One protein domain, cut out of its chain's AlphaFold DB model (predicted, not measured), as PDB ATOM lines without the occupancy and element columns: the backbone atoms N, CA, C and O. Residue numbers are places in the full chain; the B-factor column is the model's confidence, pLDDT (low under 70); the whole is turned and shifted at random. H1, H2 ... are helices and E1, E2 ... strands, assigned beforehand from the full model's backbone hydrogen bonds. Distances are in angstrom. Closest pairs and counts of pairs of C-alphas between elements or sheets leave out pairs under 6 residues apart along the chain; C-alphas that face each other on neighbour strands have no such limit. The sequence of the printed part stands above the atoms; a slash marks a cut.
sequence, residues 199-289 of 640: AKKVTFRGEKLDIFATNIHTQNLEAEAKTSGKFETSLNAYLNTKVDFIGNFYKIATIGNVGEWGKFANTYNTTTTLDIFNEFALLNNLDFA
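Overview. This is residues 199 to 289 of the 640 residues of the protein "Haemagg_act domain-containing protein" of Helicobacter valdiviensis (UniProt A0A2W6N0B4). What is the main picture? The chain winds in stacked V-shaped turns: E1 folds back on itself, E2 does the same beside it, E3 and E4 make the two arms of the next V, and E5 adds one more strand beside E4. H1 lies near the open end of the Vs, and H2 packs beyond it with residues 260 to 264, while residues 265 to 272 stick out. What is it built of? The printed part has 91 residues, and along the chain come the named strands E1 and E2, the helix H1, the strands E3 and E4, the helix H2 and the strand E5, class mixed; the branched sheet has the neighbour pairs E1 and E2, E2 and E3, E2 and E4, and E4 and E5, each parallel. How large is it? It is compact, with a radius of gyration of the C-alphas of 13.5 A, yet elongated, spanning 45 by 25 by 24 A.

Along the chain. Where do the strands run? E2 is residues 218 to 234 and bends by 151 degrees at residue 221; E1 is residues 199 to 212, from C-alpha 199 at (234.762, 220.725, 224.228), and bends by 140 degrees at residue 208. E3 is residues 242 to 246, E4 residues 249 to 255, 19.3 A long, and E5 residues 279 to 282, ending at C-alpha 282 (213.046, 219.157, 239.790). Where are the helices? H1 is residues 235 to 239, and H2 is residues 258 to 270, 18.3 A long, from C-alpha 258 at (216.726, 209.752, 242.825).

Arrangement. How do the strands pair? E1 lies on one side of E2, with N 204 and O 222 2.9 A apart, within hydrogen-bond range. On the other side of E2 lie E3, with N 223 and O 244 at 3.0 A, and E4, with N 252 and O 231 at 2.8 A. E5 is the parallel neighbour of E4, with N 281 and O 253 at 2.9 A. Where are the helices? H1 and H2 are on the same face of this twisted sheet; H1, over none of its strands, has a height of 4.3 A, only just above the sheet's level, and H2 a height of 10.9 A. H2 only just touches H1, with residues 260 to 264 alone and 3 pairs of C-alphas within 8 A; the closest are those of Leu 235 and Glu 260, 6.9 A apart. What of units and backbones? E2, H1, E3 and E4, H2, E5 are strand-helix-strand units, two parallel neighbour strands with a helix between, each with a right-handed crossover. In H1 and H2 every O i to N i+4 pair is within hydrogen-bond range.

Size, cuts and confidence. How far does it reach? The two C-alphas farthest apart, those of Glu 207 and Ala 289, are 45.7 A apart. Are there cuts or long links? The printed part has no cut; the link H2 to E5, 8 residues, is short, and the other links are tight. Is confidence low anywhere? The mean pLDDT of the printed part is 94.4, and no printed residue is under 70.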
ATOM      1  N   ALA A 199     234.067 219.492 224.559       93.69
ATOM      2  CA  ALA A 199     234.762 220.725 224.228       93.69
ATOM      3  C   ALA A 199     235.839 221.034 225.284       93.69
ATOM      4  O   ALA A 199     235.716 220.693 226.462       93.69
ATOM      5  N   LYS A 200     236.914 221.694 224.860       95.00
ATOM      6  CA  LYS A 200     237.981 222.162 225.752       95.00
ATOM      7  C   LYS A 200     237.538 223.400 226.528       95.00
ATOM      8  O   LYS A 200     237.832 223.524 227.717       95.00
ATOM      9  N   LYS A 201     236.853 224.324 225.845       95.25
ATOM     10  CA  LYS A 201     236.418 225.595 226.422       95.25
ATOM     11  C   LYS A 201     235.161 226.131 225.744       95.25
ATOM     12  O   LYS A 201     235.086 226.191 224.517       95.25
ATOM     13  N   VAL A 202     234.212 226.585 226.552       97.25
ATOM     14  CA  VAL A 202     233.026 227.322 226.107       97.25
ATOM     15  C   VAL A 202     232.988 228.653 226.845       97.25
ATOM     16  O   VAL A 202     233.137 228.690 228.064       97.25
ATOM     17  N   THR A 203     232.809 229.747 226.112       96.81
ATOM     18  CA  THR A 203     232.787 231.097 226.679       96.81
ATOM     19  C   THR A 203     231.573 231.876 226.190       96.81
ATOM     20  O   THR A 203     231.361 232.018 224.984       96.81
ATOM     21  N   PHE A 204     230.823 232.446 227.130       96.25
ATOM     22  CA  PHE A 204     229.703 233.349 226.875       96.25
ATOM     23  C   PHE A 204     230.016 234.736 227.434       96.25
ATOM     24  O   PHE A 204     230.433 234.853 228.587       96.25
ATOM     25  N   ARG A 205     229.813 235.793 226.638       94.56
ATOM     26  CA  ARG A 205     230.002 237.185 227.083       94.56
ATOM     27  C   ARG A 205     228.878 238.090 226.594       94.56
ATOM     28  O   ARG A 205     228.637 238.158 225.389       94.56
ATOM     29  N   GLY A 206     228.241 238.828 227.497       92.19
ATOM     30  CA  GLY A 206     227.199 239.776 227.110       92.19
ATOM     31  C   GLY A 206     226.747 240.734 228.203       92.19
ATOM     32  O   GLY A 206     227.172 240.624 229.353       92.19
ATOM     33  N   GLU A 207     225.848 241.663 227.857       89.50
ATOM     34  CA  GLU A 207     225.131 242.450 228.873       89.50
ATOM     35  C   GLU A 207     224.260 241.526 229.719       89.50
ATOM     36  O   GLU A 207     224.260 241.614 230.950       89.50
ATOM     37  N   LYS A 208     223.535 240.629 229.040       91.62
ATOM     38  CA  LYS A 208     222.653 239.632 229.640       91.62
ATOM     39  C   LYS A 208     222.993 238.231 229.154       91.62
ATOM     40  O   LYS A 208     223.210 238.034 227.960       91.62
ATOM     41  N   LEU A 209     222.988 237.260 230.060       94.06
ATOM     42  CA  LEU A 209     223.177 235.847 229.726       94.06
ATOM     43  C   LEU A 209     221.970 235.015 230.173       94.06
ATOM     44  O   LEU A 209     221.468 235.223 231.274       94.06
ATOM     45  N   ASP A 210     221.545 234.057 229.353       93.94
ATOM     46  CA  ASP A 210     220.591 233.004 229.734       93.94
ATOM     47  C   ASP A 210     221.072 231.659 229.187       93.94
ATOM     48  O   ASP A 210     220.966 231.359 227.994       93.94
ATOM     49  N   ILE A 211     221.718 230.892 230.060       95.62
ATOM     50  CA  ILE A 211     222.493 229.712 229.693       95.62
ATOM     51  C   ILE A 211     221.857 228.476 230.318       95.62
ATOM     52  O   ILE A 211     221.924 228.279 231.530       95.62
ATOM     53  N   PHE A 212     221.311 227.612 229.467       93.12
ATOM     54  CA  PHE A 212     220.952 226.242 229.809       93.12
ATOM     55  C   PHE A 212     222.160 225.356 229.506       93.12
ATOM     56  O   PHE A 212     222.482 225.072 228.351       93.12
ATOM     57  N   ALA A 213     222.877 224.982 230.559       92.44
ATOM     58  CA  ALA A 213     224.149 224.280 230.504       92.44
ATOM     59  C   ALA A 213     224.029 222.755 230.604       92.44
ATOM     60  O   ALA A 213     225.030 222.069 230.424       92.44
ATOM     61  N   THR A 214     222.826 222.210 230.814       86.25
ATOM     62  CA  THR A 214     222.598 220.755 230.897       86.25
ATOM     63  C   THR A 214     223.130 219.995 229.675       86.25
ATOM     64  O   THR A 214     223.638 218.891 229.826       86.25
ATOM     65  N   ASN A 215     223.089 220.611 228.486       88.50
ATOM     66  CA  ASN A 215     223.579 220.029 227.228       88.50
ATOM     67  C   ASN A 215     224.924 220.625 226.761       88.50
ATOM     68  O   ASN A 215     225.253 220.572 225.572       88.50
ATOM     69  N   ILE A 216     225.697 221.226 227.671       93.94
ATOM     70  CA  ILE A 216     227.040 221.739 227.384       93.94
ATOM     71  C   ILE A 216     228.079 220.756 227.926       93.94
ATOM     72  O   ILE A 216     228.342 220.683 229.123       93.94
ATOM     73  N   HIS A 217     228.734 220.041 227.021       93.06
ATOM     74  CA  HIS A 217     229.788 219.087 227.339       93.06
ATOM     75  C   HIS A 217     231.151 219.760 227.183       93.06
ATOM     76  O   HIS A 217     231.729 219.775 226.095       93.06
ATOM     77  N   THR A 218     231.676 220.332 228.269       93.19
ATOM     78  CA  THR A 218     232.959 221.052 228.262       93.19
ATOM     79  C   THR A 218     233.818 220.750 229.488       93.19
ATOM     80  O   THR A 218     233.307 220.417 230.557       93.19
ATOM     81  N   GLN A 219     235.136 220.886 229.332       92.56
ATOM     82  CA  GLN A 219     236.087 220.882 230.448       92.56
ATOM     83  C   GLN A 219     236.018 222.194 231.242       92.56
ATOM     84  O   GLN A 219     236.047 222.171 232.470       92.56
ATOM     85  N   ASN A 220     235.896 223.324 230.536       94.25
ATOM     86  CA  ASN A 220     235.851 224.662 231.124       94.25
ATOM     87  C   ASN A 220     234.699 225.476 230.527       94.25
ATOM     88  O   ASN A 220     234.548 225.536 229.298       94.25
ATOM     89  N   LEU A 221     233.918 226.124 231.387       96.12
ATOM     90  CA  LEU A 221     232.872 227.068 231.014       96.12
ATOM     91  C   LEU A 221     233.165 228.423 231.657       96.12
ATOM     92  O   LEU A 221     233.303 228.520 232.870       96.12
ATOM     93  N   GLU A 222     233.227 229.474 230.848       96.50
ATOM     94  CA  GLU A 222     233.339 230.858 231.320       96.50
ATOM     95  C   GLU A 222     232.077 231.631 230.929       96.50
ATOM     96  O   GLU A 222     231.709 231.672 229.751       96.50
ATOM     97  N   ALA A 223     231.424 232.267 231.899       95.94
ATOM     98  CA  ALA A 223     230.239 233.086 231.666       95.94
ATOM     99  C   ALA A 223     230.434 234.488 232.256       95.94
ATOM    100  O   ALA A 223     230.544 234.654 233.469       95.94
ATOM    101  N   GLU A 224     230.444 235.503 231.393       95.31
ATOM    102  CA  GLU A 224     230.599 236.909 231.769       95.31
ATOM    103  C   GLU A 224     229.337 237.712 231.429       95.31
ATOM    104  O   GLU A 224     229.046 237.970 230.257       95.31
ATOM    105  N   ALA A 225     228.600 238.125 232.461       93.31
ATOM    106  CA  ALA A 225     227.413 238.964 232.343       93.31
ATOM    107  C   ALA A 225     227.689 240.355 232.926       93.31
ATOM    108  O   ALA A 225     227.989 240.484 234.112       93.31
ATOM    109  N   LYS A 226     227.559 241.417 232.119       91.75
ATOM    110  CA  LYS A 226     227.792 242.791 232.601       91.75
ATOM    111  C   LYS A 226     226.665 243.321 233.487       91.75
ATOM    112  O   LYS A 226     226.945 244.058 234.426       91.75
ATOM    113  N   THR A 227     225.413 242.939 233.220       90.75
ATOM    114  CA  THR A 227     224.244 243.393 233.999       90.75
ATOM    115  C   THR A 227     223.582 242.267 234.781       90.75
ATOM    116  O   THR A 227     223.340 242.409 235.978       90.75
ATOM    117  N   SER A 228     223.270 241.146 234.124       92.44
ATOM    118  CA  SER A 228     222.570 240.020 234.749       92.44
ATOM    119  C   SER A 228     222.754 238.730 233.960       92.44
ATOM    120  O   SER A 228     222.695 238.725 232.733       92.44
ATOM    121  N   GLY A 229     222.954 237.625 234.661       94.81
ATOM    122  CA  GLY A 229     223.002 236.294 234.081       94.81
ATOM    123  C   GLY A 229     221.992 235.359 234.734       94.81
ATOM    124  O   GLY A 229     221.731 235.439 235.934       94.81
ATOM    125  N   LYS A 230     221.445 234.443 233.943       95.88
ATOM    126  CA  LYS A 230     220.766 233.241 234.410       95.88
ATOM    127  C   LYS A 230     221.564 232.033 233.932       95.88
ATOM    128  O   LYS A 230     221.959 231.970 232.768       95.88
ATOM    129  N   PHE A 231     221.828 231.105 234.840       96.06
ATOM    130  CA  PHE A 231     222.552 229.875 234.544       96.06
ATOM    131  C   PHE A 231     221.803 228.691 235.148       96.06
ATOM    132  O   PHE A 231     221.593 228.654 236.356       96.06
ATOM    133  N   GLU A 232     221.403 227.741 234.314       95.75
ATOM    134  CA  GLU A 232     220.711 226.521 234.720       95.75
ATOM    135  C   GLU A 232     221.508 225.303 234.254       95.75
ATOM    136  O   GLU A 232     221.899 225.224 233.093       95.75
ATOM    137  N   THR A 233     221.769 224.353 235.145       94.62
ATOM    138  CA  THR A 233     222.552 223.143 234.849       94.62
ATOM    139  C   THR A 233     221.990 221.949 235.604       94.62
ATOM    140  O   THR A 233     221.337 222.127 236.630       94.62
ATOM    141  N   SER A 234     222.273 220.720 235.166       92.62
ATOM    142  CA  SER A 234     222.111 219.565 236.056       92.62
ATOM    143  C   SER A 234     223.190 219.571 237.128       92.62
ATOM    144  O   SER A 234     224.325 220.000 236.881       92.62
ATOM    145  N   LEU A 235     222.838 219.091 238.323       88.25
ATOM    146  CA  LEU A 235     223.782 218.970 239.430       88.25
ATOM    147  C   LEU A 235     224.980 218.092 239.038       88.25
ATOM    148  O   LEU A 235     226.131 218.436 239.303       88.25
ATOM    149  N   ASN A 236     224.714 216.993 238.331       86.56
ATOM    150  CA  ASN A 236     225.751 216.109 237.812       86.56
ATOM    151  C   ASN A 236     226.699 216.816 236.839       86.56
ATOM    152  O   ASN A 236     227.909 216.635 236.947       86.56
ATOM    153  N   ALA A 237     226.184 217.615 235.899       86.81
ATOM    154  CA  ALA A 237     227.038 218.348 234.969       86.81
ATOM    155  C   ALA A 237     227.918 219.363 235.711       86.81
ATOM    156  O   ALA A 237     229.124 219.411 235.477       86.81
ATOM    157  N   TYR A 238     227.345 220.103 236.666       88.19
ATOM    158  CA  TYR A 238     228.082 221.109 237.430       88.19
ATOM    159  C   TYR A 238     229.260 220.518 238.204       88.19
ATOM    160  O   TYR A 238     230.378 221.012 238.102       88.19
ATOM    161  N   LEU A 239     229.034 219.414 238.922       84.56
ATOM    162  CA  LEU A 239     230.073 218.763 239.723       84.56
ATOM    163  C   LEU A 239     231.233 218.203 238.876       84.56
ATOM    164  O   LEU A 239     232.275 217.859 239.425       84.56
ATOM    165  N   ASN A 240     231.075 218.117 237.549       84.44
ATOM    166  CA  ASN A 240     232.070 217.577 236.619       84.44
ATOM    167  C   ASN A 240     232.667 218.619 235.656       84.44
ATOM    168  O   ASN A 240     233.502 218.261 234.818       84.44
ATOM    169  N   THR A 241     232.262 219.887 235.749       85.75
ATOM    170  CA  THR A 241     232.721 220.955 234.857       85.75
ATOM    171  C   THR A 241     233.249 222.122 235.676       85.75
ATOM    172  O   THR A 241     232.586 222.612 236.585       85.75
ATOM    173  N   LYS A 242     234.436 222.626 235.320       89.88
ATOM    174  CA  LYS A 242     234.923 223.877 235.898       89.88
ATOM    175  C   LYS A 242     234.122 225.038 235.309       89.88
ATOM    176  O   LYS A 242     234.166 225.251 234.095       89.88
ATOM    177  N   VAL A 243     233.415 225.782 236.158       93.31
ATOM    178  CA  VAL A 243     232.614 226.942 235.747       93.31
ATOM    179  C   VAL A 243     233.098 228.208 236.443       93.31
ATOM    180  O   VAL A 243     233.038 228.303 237.666       93.31
ATOM    181  N   ASP A 244     233.515 229.192 235.650       95.38
ATOM    182  CA  ASP A 244     233.955 230.504 236.116       95.38
ATOM    183  C   ASP A 244     232.885 231.557 235.761       95.38
ATOM    184  O   ASP A 244     232.581 231.801 234.586       95.38
ATOM    185  N   PHE A 245     232.297 232.185 236.784       95.75
ATOM    186  CA  PHE A 245     231.279 233.231 236.638       95.75
ATOM    187  C   PHE A 245     231.878 234.620 236.872       95.75
ATOM    188  O   PHE A 245     232.524 234.856 237.891       95.75
ATOM    189  N   ILE A 246     231.610 235.560 235.965       95.25
ATOM    190  CA  ILE A 246     232.012 236.967 236.085       95.25
ATOM    191  C   ILE A 246     230.763 237.848 235.998       95.25
ATOM    192  O   ILE A 246     230.119 237.923 234.950       95.25
ATOM    193  N   GLY A 247     230.434 238.527 237.097       93.62
ATOM    194  CA  GLY A 247     229.228 239.348 237.232       93.62
ATOM    195  C   GLY A 247     228.125 238.673 238.051       93.62
ATOM    196  O   GLY A 247     228.356 237.679 238.740       93.62
ATOM    197  N   ASN A 248     226.915 239.234 237.997       93.38
ATOM    198  CA  ASN A 248     225.787 238.782 238.813       93.38
ATOM    199  C   ASN A 248     224.981 237.694 238.099       93.38
ATOM    200  O   ASN A 248     224.448 237.938 237.015       93.38
ATOM    201  N   PHE A 249     224.830 236.529 238.737       95.56
ATOM    202  CA  PHE A 249     224.062 235.403 238.203       95.56
ATOM    203  C   PHE A 249     223.024 234.883 239.189       95.56
ATOM    204  O   PHE A 249     223.361 234.610 240.342       95.56
ATOM    205  N   TYR A 250     221.813 234.644 238.685       96.69
ATOM    206  CA  TYR A 250     220.857 233.732 239.299       96.69
ATOM    207  C   TYR A 250     221.137 232.312 238.804       96.69
ATOM    208  O   TYR A 250     221.067 232.049 237.598       96.69
ATOM    209  N   LYS A 251     221.508 231.415 239.717       97.12
ATOM    210  CA  LYS A 251     221.992 230.071 239.384       97.12
ATOM    211  C   LYS A 251     221.005 229.007 239.846       97.12
ATOM    212  O   LYS A 251     220.589 229.023 241.004       97.12
ATOM    213  N   ILE A 252     220.690 228.079 238.949       97.50
ATOM    214  CA  ILE A 252     219.742 226.987 239.158       97.50
ATOM    215  C   ILE A 252     220.467 225.655 238.957       97.50
ATOM    216  O   ILE A 252     221.071 225.428 237.905       97.50
ATOM    217  N   ALA A 253     220.388 224.776 239.951       97.19
ATOM    218  CA  ALA A 253     220.778 223.377 239.815       97.19
ATOM    219  C   ALA A 253     219.524 222.515 239.655       97.19
ATOM    220  O   ALA A 253     218.566 222.646 240.409       97.19
ATOM    221  N   THR A 254     219.529 221.625 238.673       97.19
ATOM    222  CA  THR A 254     218.403 220.734 238.396       97.19
ATOM    223  C   THR A 254     218.665 219.320 238.902       97.19
ATOM    224  O   THR A 254     219.810 218.854 238.882       97.19
ATOM    225  N   ILE A 255     217.598 218.669 239.372       97.25
ATOM    226  CA  ILE A 255     217.585 217.320 239.947       97.25
ATOM    227  C   ILE A 255     216.594 216.479 239.138       97.25
ATOM    228  O   ILE A 255     215.384 216.706 239.178       97.25
ATOM    229  N   GLY A 256     217.107 215.526 238.362       95.38
ATOM    230  CA  GLY A 256     216.305 214.752 237.414       95.38
ATOM    231  C   GLY A 256     215.965 213.325 237.830       95.38
ATOM    232  O   GLY A 256     215.150 212.697 237.160       95.38
ATOM    233  N   ASN A 257     216.595 212.788 238.877       95.56
ATOM    234  CA  ASN A 257     216.383 211.416 239.347       95.56
ATOM    235  C   ASN A 257     216.785 211.252 240.826       95.56
ATOM    236  O   ASN A 257     217.463 212.106 241.398       95.56
ATOM    237  N   VAL A 258     216.415 210.115 241.426       96.94
ATOM    238  CA  VAL A 258     216.726 209.752 242.825       96.94
ATOM    239  C   VAL A 258     218.231 209.775 243.125       96.94
ATOM    240  O   VAL A 258     218.649 210.231 244.186       96.94
ATOM    241  N   GLY A 259     219.076 209.345 242.183       95.19
ATOM    242  CA  GLY A 259     220.530 209.387 242.358       95.19
ATOM    243  C   GLY A 259     221.078 210.816 242.437       95.19
ATOM    244  O   GLY A 259     221.991 211.094 243.214       95.19
ATOM    245  N   GLU A 260     220.511 211.742 241.662       95.44
ATOM    246  CA  GLU A 260     220.826 213.170 241.754       95.44
ATOM    247  C   GLU A 260     220.308 213.796 243.045       95.44
ATOM    248  O   GLU A 260     221.026 214.608 243.625       95.44
ATOM    249  N   TRP A 261     219.135 213.380 243.540       97.44
ATOM    250  CA  TRP A 261     218.660 213.779 244.868       97.44
ATOM    251  C   TRP A 261     219.655 213.372 245.955       97.44
ATOM    252  O   TRP A 261     220.066 214.203 246.759       97.44
ATOM    253  N   GLY A 262     220.108 212.116 245.949       96.12
ATOM    254  CA  GLY A 262     221.089 211.636 246.922       96.12
ATOM    255  C   GLY A 262     222.386 212.450 246.899       96.12
ATOM    256  O   GLY A 262     222.946 212.756 247.951       96.12
ATOM    257  N   LYS A 263     222.861 212.866 245.718       95.12
ATOM    258  CA  LYS A 263     224.024 213.764 245.602       95.12
ATOM    259  C   LYS A 263     223.718 215.161 246.131       95.12
ATOM    260  O   LYS A 263     224.515 215.689 246.899       95.12
ATOM    261  N   PHE A 264     222.576 215.731 245.751       97.12
ATOM    262  CA  PHE A 264     222.114 217.028 246.239       97.12
ATOM    263  C   PHE A 264     222.101 217.057 247.767       97.12
ATOM    264  O   PHE A 264     222.806 217.869 248.361       97.12
ATOM    265  N   ALA A 265     221.379 216.125 248.386       97.25
ATOM    266  CA  ALA A 265     221.206 216.067 249.827       97.25
ATOM    267  C   ALA A 265     222.535 215.869 250.560       97.25
ATOM    268  O   ALA A 265     222.881 216.659 251.435       97.25
ATOM    269  N   ASN A 266     223.339 214.882 250.153       96.19
ATOM    270  CA  ASN A 266     224.628 214.628 250.796       96.19
ATOM    271  C   ASN A 266     225.586 215.820 250.667       96.19
ATOM    272  O   ASN A 266     226.222 216.198 251.648       96.19
ATOM    273  N   THR A 267     225.695 216.432 249.483       95.88
ATOM    274  CA  THR A 267     226.592 217.577 249.278       95.88
ATOM    275  C   THR A 267     226.094 218.825 250.011       95.88
ATOM    276  O   THR A 267     226.916 219.515 250.614       95.88
ATOM    277  N   TYR A 268     224.784 219.100 250.010       96.75
ATOM    278  CA  TYR A 268     224.206 220.240 250.730       96.75
ATOM    279  C   TYR A 268     224.391 220.100 252.247       96.75
ATOM    280  O   TYR A 268     224.803 221.051 252.907       96.75
ATOM    281  N   ASN A 269     224.178 218.897 252.789       96.62
ATOM    282  CA  ASN A 269     224.299 218.630 254.224       96.62
ATOM    283  C   ASN A 269     225.739 218.725 254.750       96.62
ATOM    284  O   ASN A 269     225.935 219.000 255.929       96.62
ATOM    285  N   THR A 270     226.750 218.475 253.909       96.38
ATOM    286  CA  THR A 270     228.140 218.284 254.371       96.38
ATOM    287  C   THR A 270     229.129 219.335 253.877       96.38
ATOM    288  O   THR A 270     230.239 219.418 254.399       96.38
ATOM    289  N   THR A 271     228.768 220.145 252.877       92.69
ATOM    290  CA  THR A 271     229.696 221.091 252.240       92.69
ATOM    291  C   THR A 271     229.042 222.442 251.945       92.69
ATOM    292  O   THR A 271     227.840 222.634 252.124       92.69
ATOM    293  N   THR A 272     229.847 223.385 251.455       93.19
ATOM    294  CA  THR A 272     229.407 224.689 250.928       93.19
ATOM    295  C   THR A 272     229.437 224.743 249.397       93.19
ATOM    296  O   THR A 272     229.163 225.780 248.796       93.19
ATOM    297  N   THR A 273     229.764 223.632 248.722       91.31
ATOM    298  CA  THR A 273     229.931 223.586 247.257       91.31
ATOM    299  C   THR A 273     228.670 224.021 246.511       91.31
ATOM    300  O   THR A 273     228.762 224.570 245.415       91.31
ATOM    301  N   LEU A 274     227.492 223.801 247.102       94.94
ATOM    302  CA  LEU A 274     226.210 224.155 246.497       94.94
ATOM    303  C   LEU A 274     225.690 225.541 246.908       94.94
ATOM    304  O   LEU A 274     224.700 225.995 246.337       94.94
ATOM    305  N   ASP A 275     226.375 226.254 247.807       94.50
ATOM    306  CA  ASP A 275     225.943 227.572 248.302       94.50
ATOM    307  C   ASP A 275     225.928 228.637 247.192       94.50
ATOM    308  O   ASP A 275     225.258 229.664 247.300       94.50
ATOM    309  N   ILE A 276     226.642 228.385 246.089       93.81
ATOM    310  CA  ILE A 276     226.663 229.255 244.909       93.81
ATOM    311  C   ILE A 276     225.319 229.318 244.168       93.81
ATOM    312  O   ILE A 276     225.112 230.257 243.381       93.81
ATOM    313  N   PHE A 277     224.452 228.315 244.363       97.00
ATOM    314  CA  PHE A 277     223.140 228.211 243.735       97.00
ATOM    315  C   PHE A 277     222.106 229.027 244.499       97.00
ATOM    316  O   PHE A 277     222.179 229.186 245.711       97.00
ATOM    317  N   ASN A 278     221.138 229.566 243.767       98.12
ATOM    318  CA  ASN A 278     220.008 230.293 244.333       98.12
ATOM    319  C   ASN A 278     218.752 229.419 244.393       98.12
ATOM    320  O   ASN A 278     217.910 229.626 245.261       98.12
ATOM    321  N   GLU A 279     218.628 228.475 243.459       98.56
ATOM    322  CA  GLU A 279     217.466 227.607 243.306       98.56
ATOM    323  C   GLU A 279     217.892 226.176 242.970       98.56
ATOM    324  O   GLU A 279     218.818 225.954 242.182       98.56
ATOM    325  N   PHE A 280     217.171 225.216 243.540       98.62
ATOM    326  CA  PHE A 280     217.174 223.819 243.129       98.62
ATOM    327  C   PHE A 280     215.822 223.494 242.511       98.62
ATOM    328  O   PHE A 280     214.792 223.854 243.077       98.62
ATOM    329  N   ALA A 281     215.819 222.839 241.351       98.31
ATOM    330  CA  ALA A 281     214.590 222.560 240.620       98.31
ATOM    331  C   ALA A 281     214.483 221.101 240.167       98.31
ATOM    332  O   ALA A 281     215.450 220.528 239.660       98.31
ATOM    333  N   LEU A 282     213.299 220.505 240.300       98.31
ATOM    334  CA  LEU A 282     213.046 219.157 239.790       98.31
ATOM    335  C   LEU A 282     212.866 219.161 238.266       98.31
ATOM    336  O   LEU A 282     212.337 220.112 237.687       98.31
ATOM    337  N   LEU A 283     213.288 218.079 237.607       96.38
ATOM    338  CA  LEU A 283     212.990 217.834 236.187       96.38
ATOM    339  C   LEU A 283     211.986 216.710 235.953       96.38
ATOM    340  O   LEU A 283     211.474 216.619 234.845       96.38
ATOM    341  N   ASN A 284     211.738 215.869 236.958       97.75
ATOM    342  CA  ASN A 284     210.832 214.726 236.897       97.75
ATOM    343  C   ASN A 284     210.263 214.440 238.292       97.75
ATOM    344  O   ASN A 284     210.833 214.877 239.294       97.75
ATOM    345  N   ASN A 285     209.203 213.628 238.349       98.56
ATOM    346  CA  ASN A 285     208.801 212.968 239.591       98.56
ATOM    347  C   ASN A 285     209.934 212.057 240.080       98.56
ATOM    348  O   ASN A 285     210.546 211.342 239.279       98.56
ATOM    349  N   LEU A 286     210.204 212.076 241.383       98.56
ATOM    350  CA  LEU A 286     211.215 211.239 242.022       98.56
ATOM    351  C   LEU A 286     210.530 210.202 242.915       98.56
ATOM    352  O   LEU A 286     209.946 210.557 243.937       98.56
ATOM    353  N   ASP A 287     210.621 208.931 242.526       98.38
ATOM    354  CA  ASP A 287     210.044 207.798 243.255       98.38
ATOM    355  C   ASP A 287     211.112 207.067 244.080       98.38
ATOM    356  O   ASP A 287     212.030 206.458 243.527       98.38
ATOM    357  N   PHE A 288     210.977 207.116 245.407       98.38
ATOM    358  CA  PHE A 288     211.908 206.528 246.369       98.38
ATOM    359  C   PHE A 288     211.476 205.148 246.892       98.38
ATOM    360  O   PHE A 288     212.049 204.663 247.867       98.38
ATOM    361  N   ALA A 289     210.539 204.455 246.230       96.50
ATOM    362  CA  ALA A 289     210.081 203.124 246.649       96.50
ATOM    363  C   ALA A 289     211.211 202.077 246.755       96.50
ATOM    364  O   ALA A 289     211.106 201.122 247.522       96.50
TER     365      ALA A 289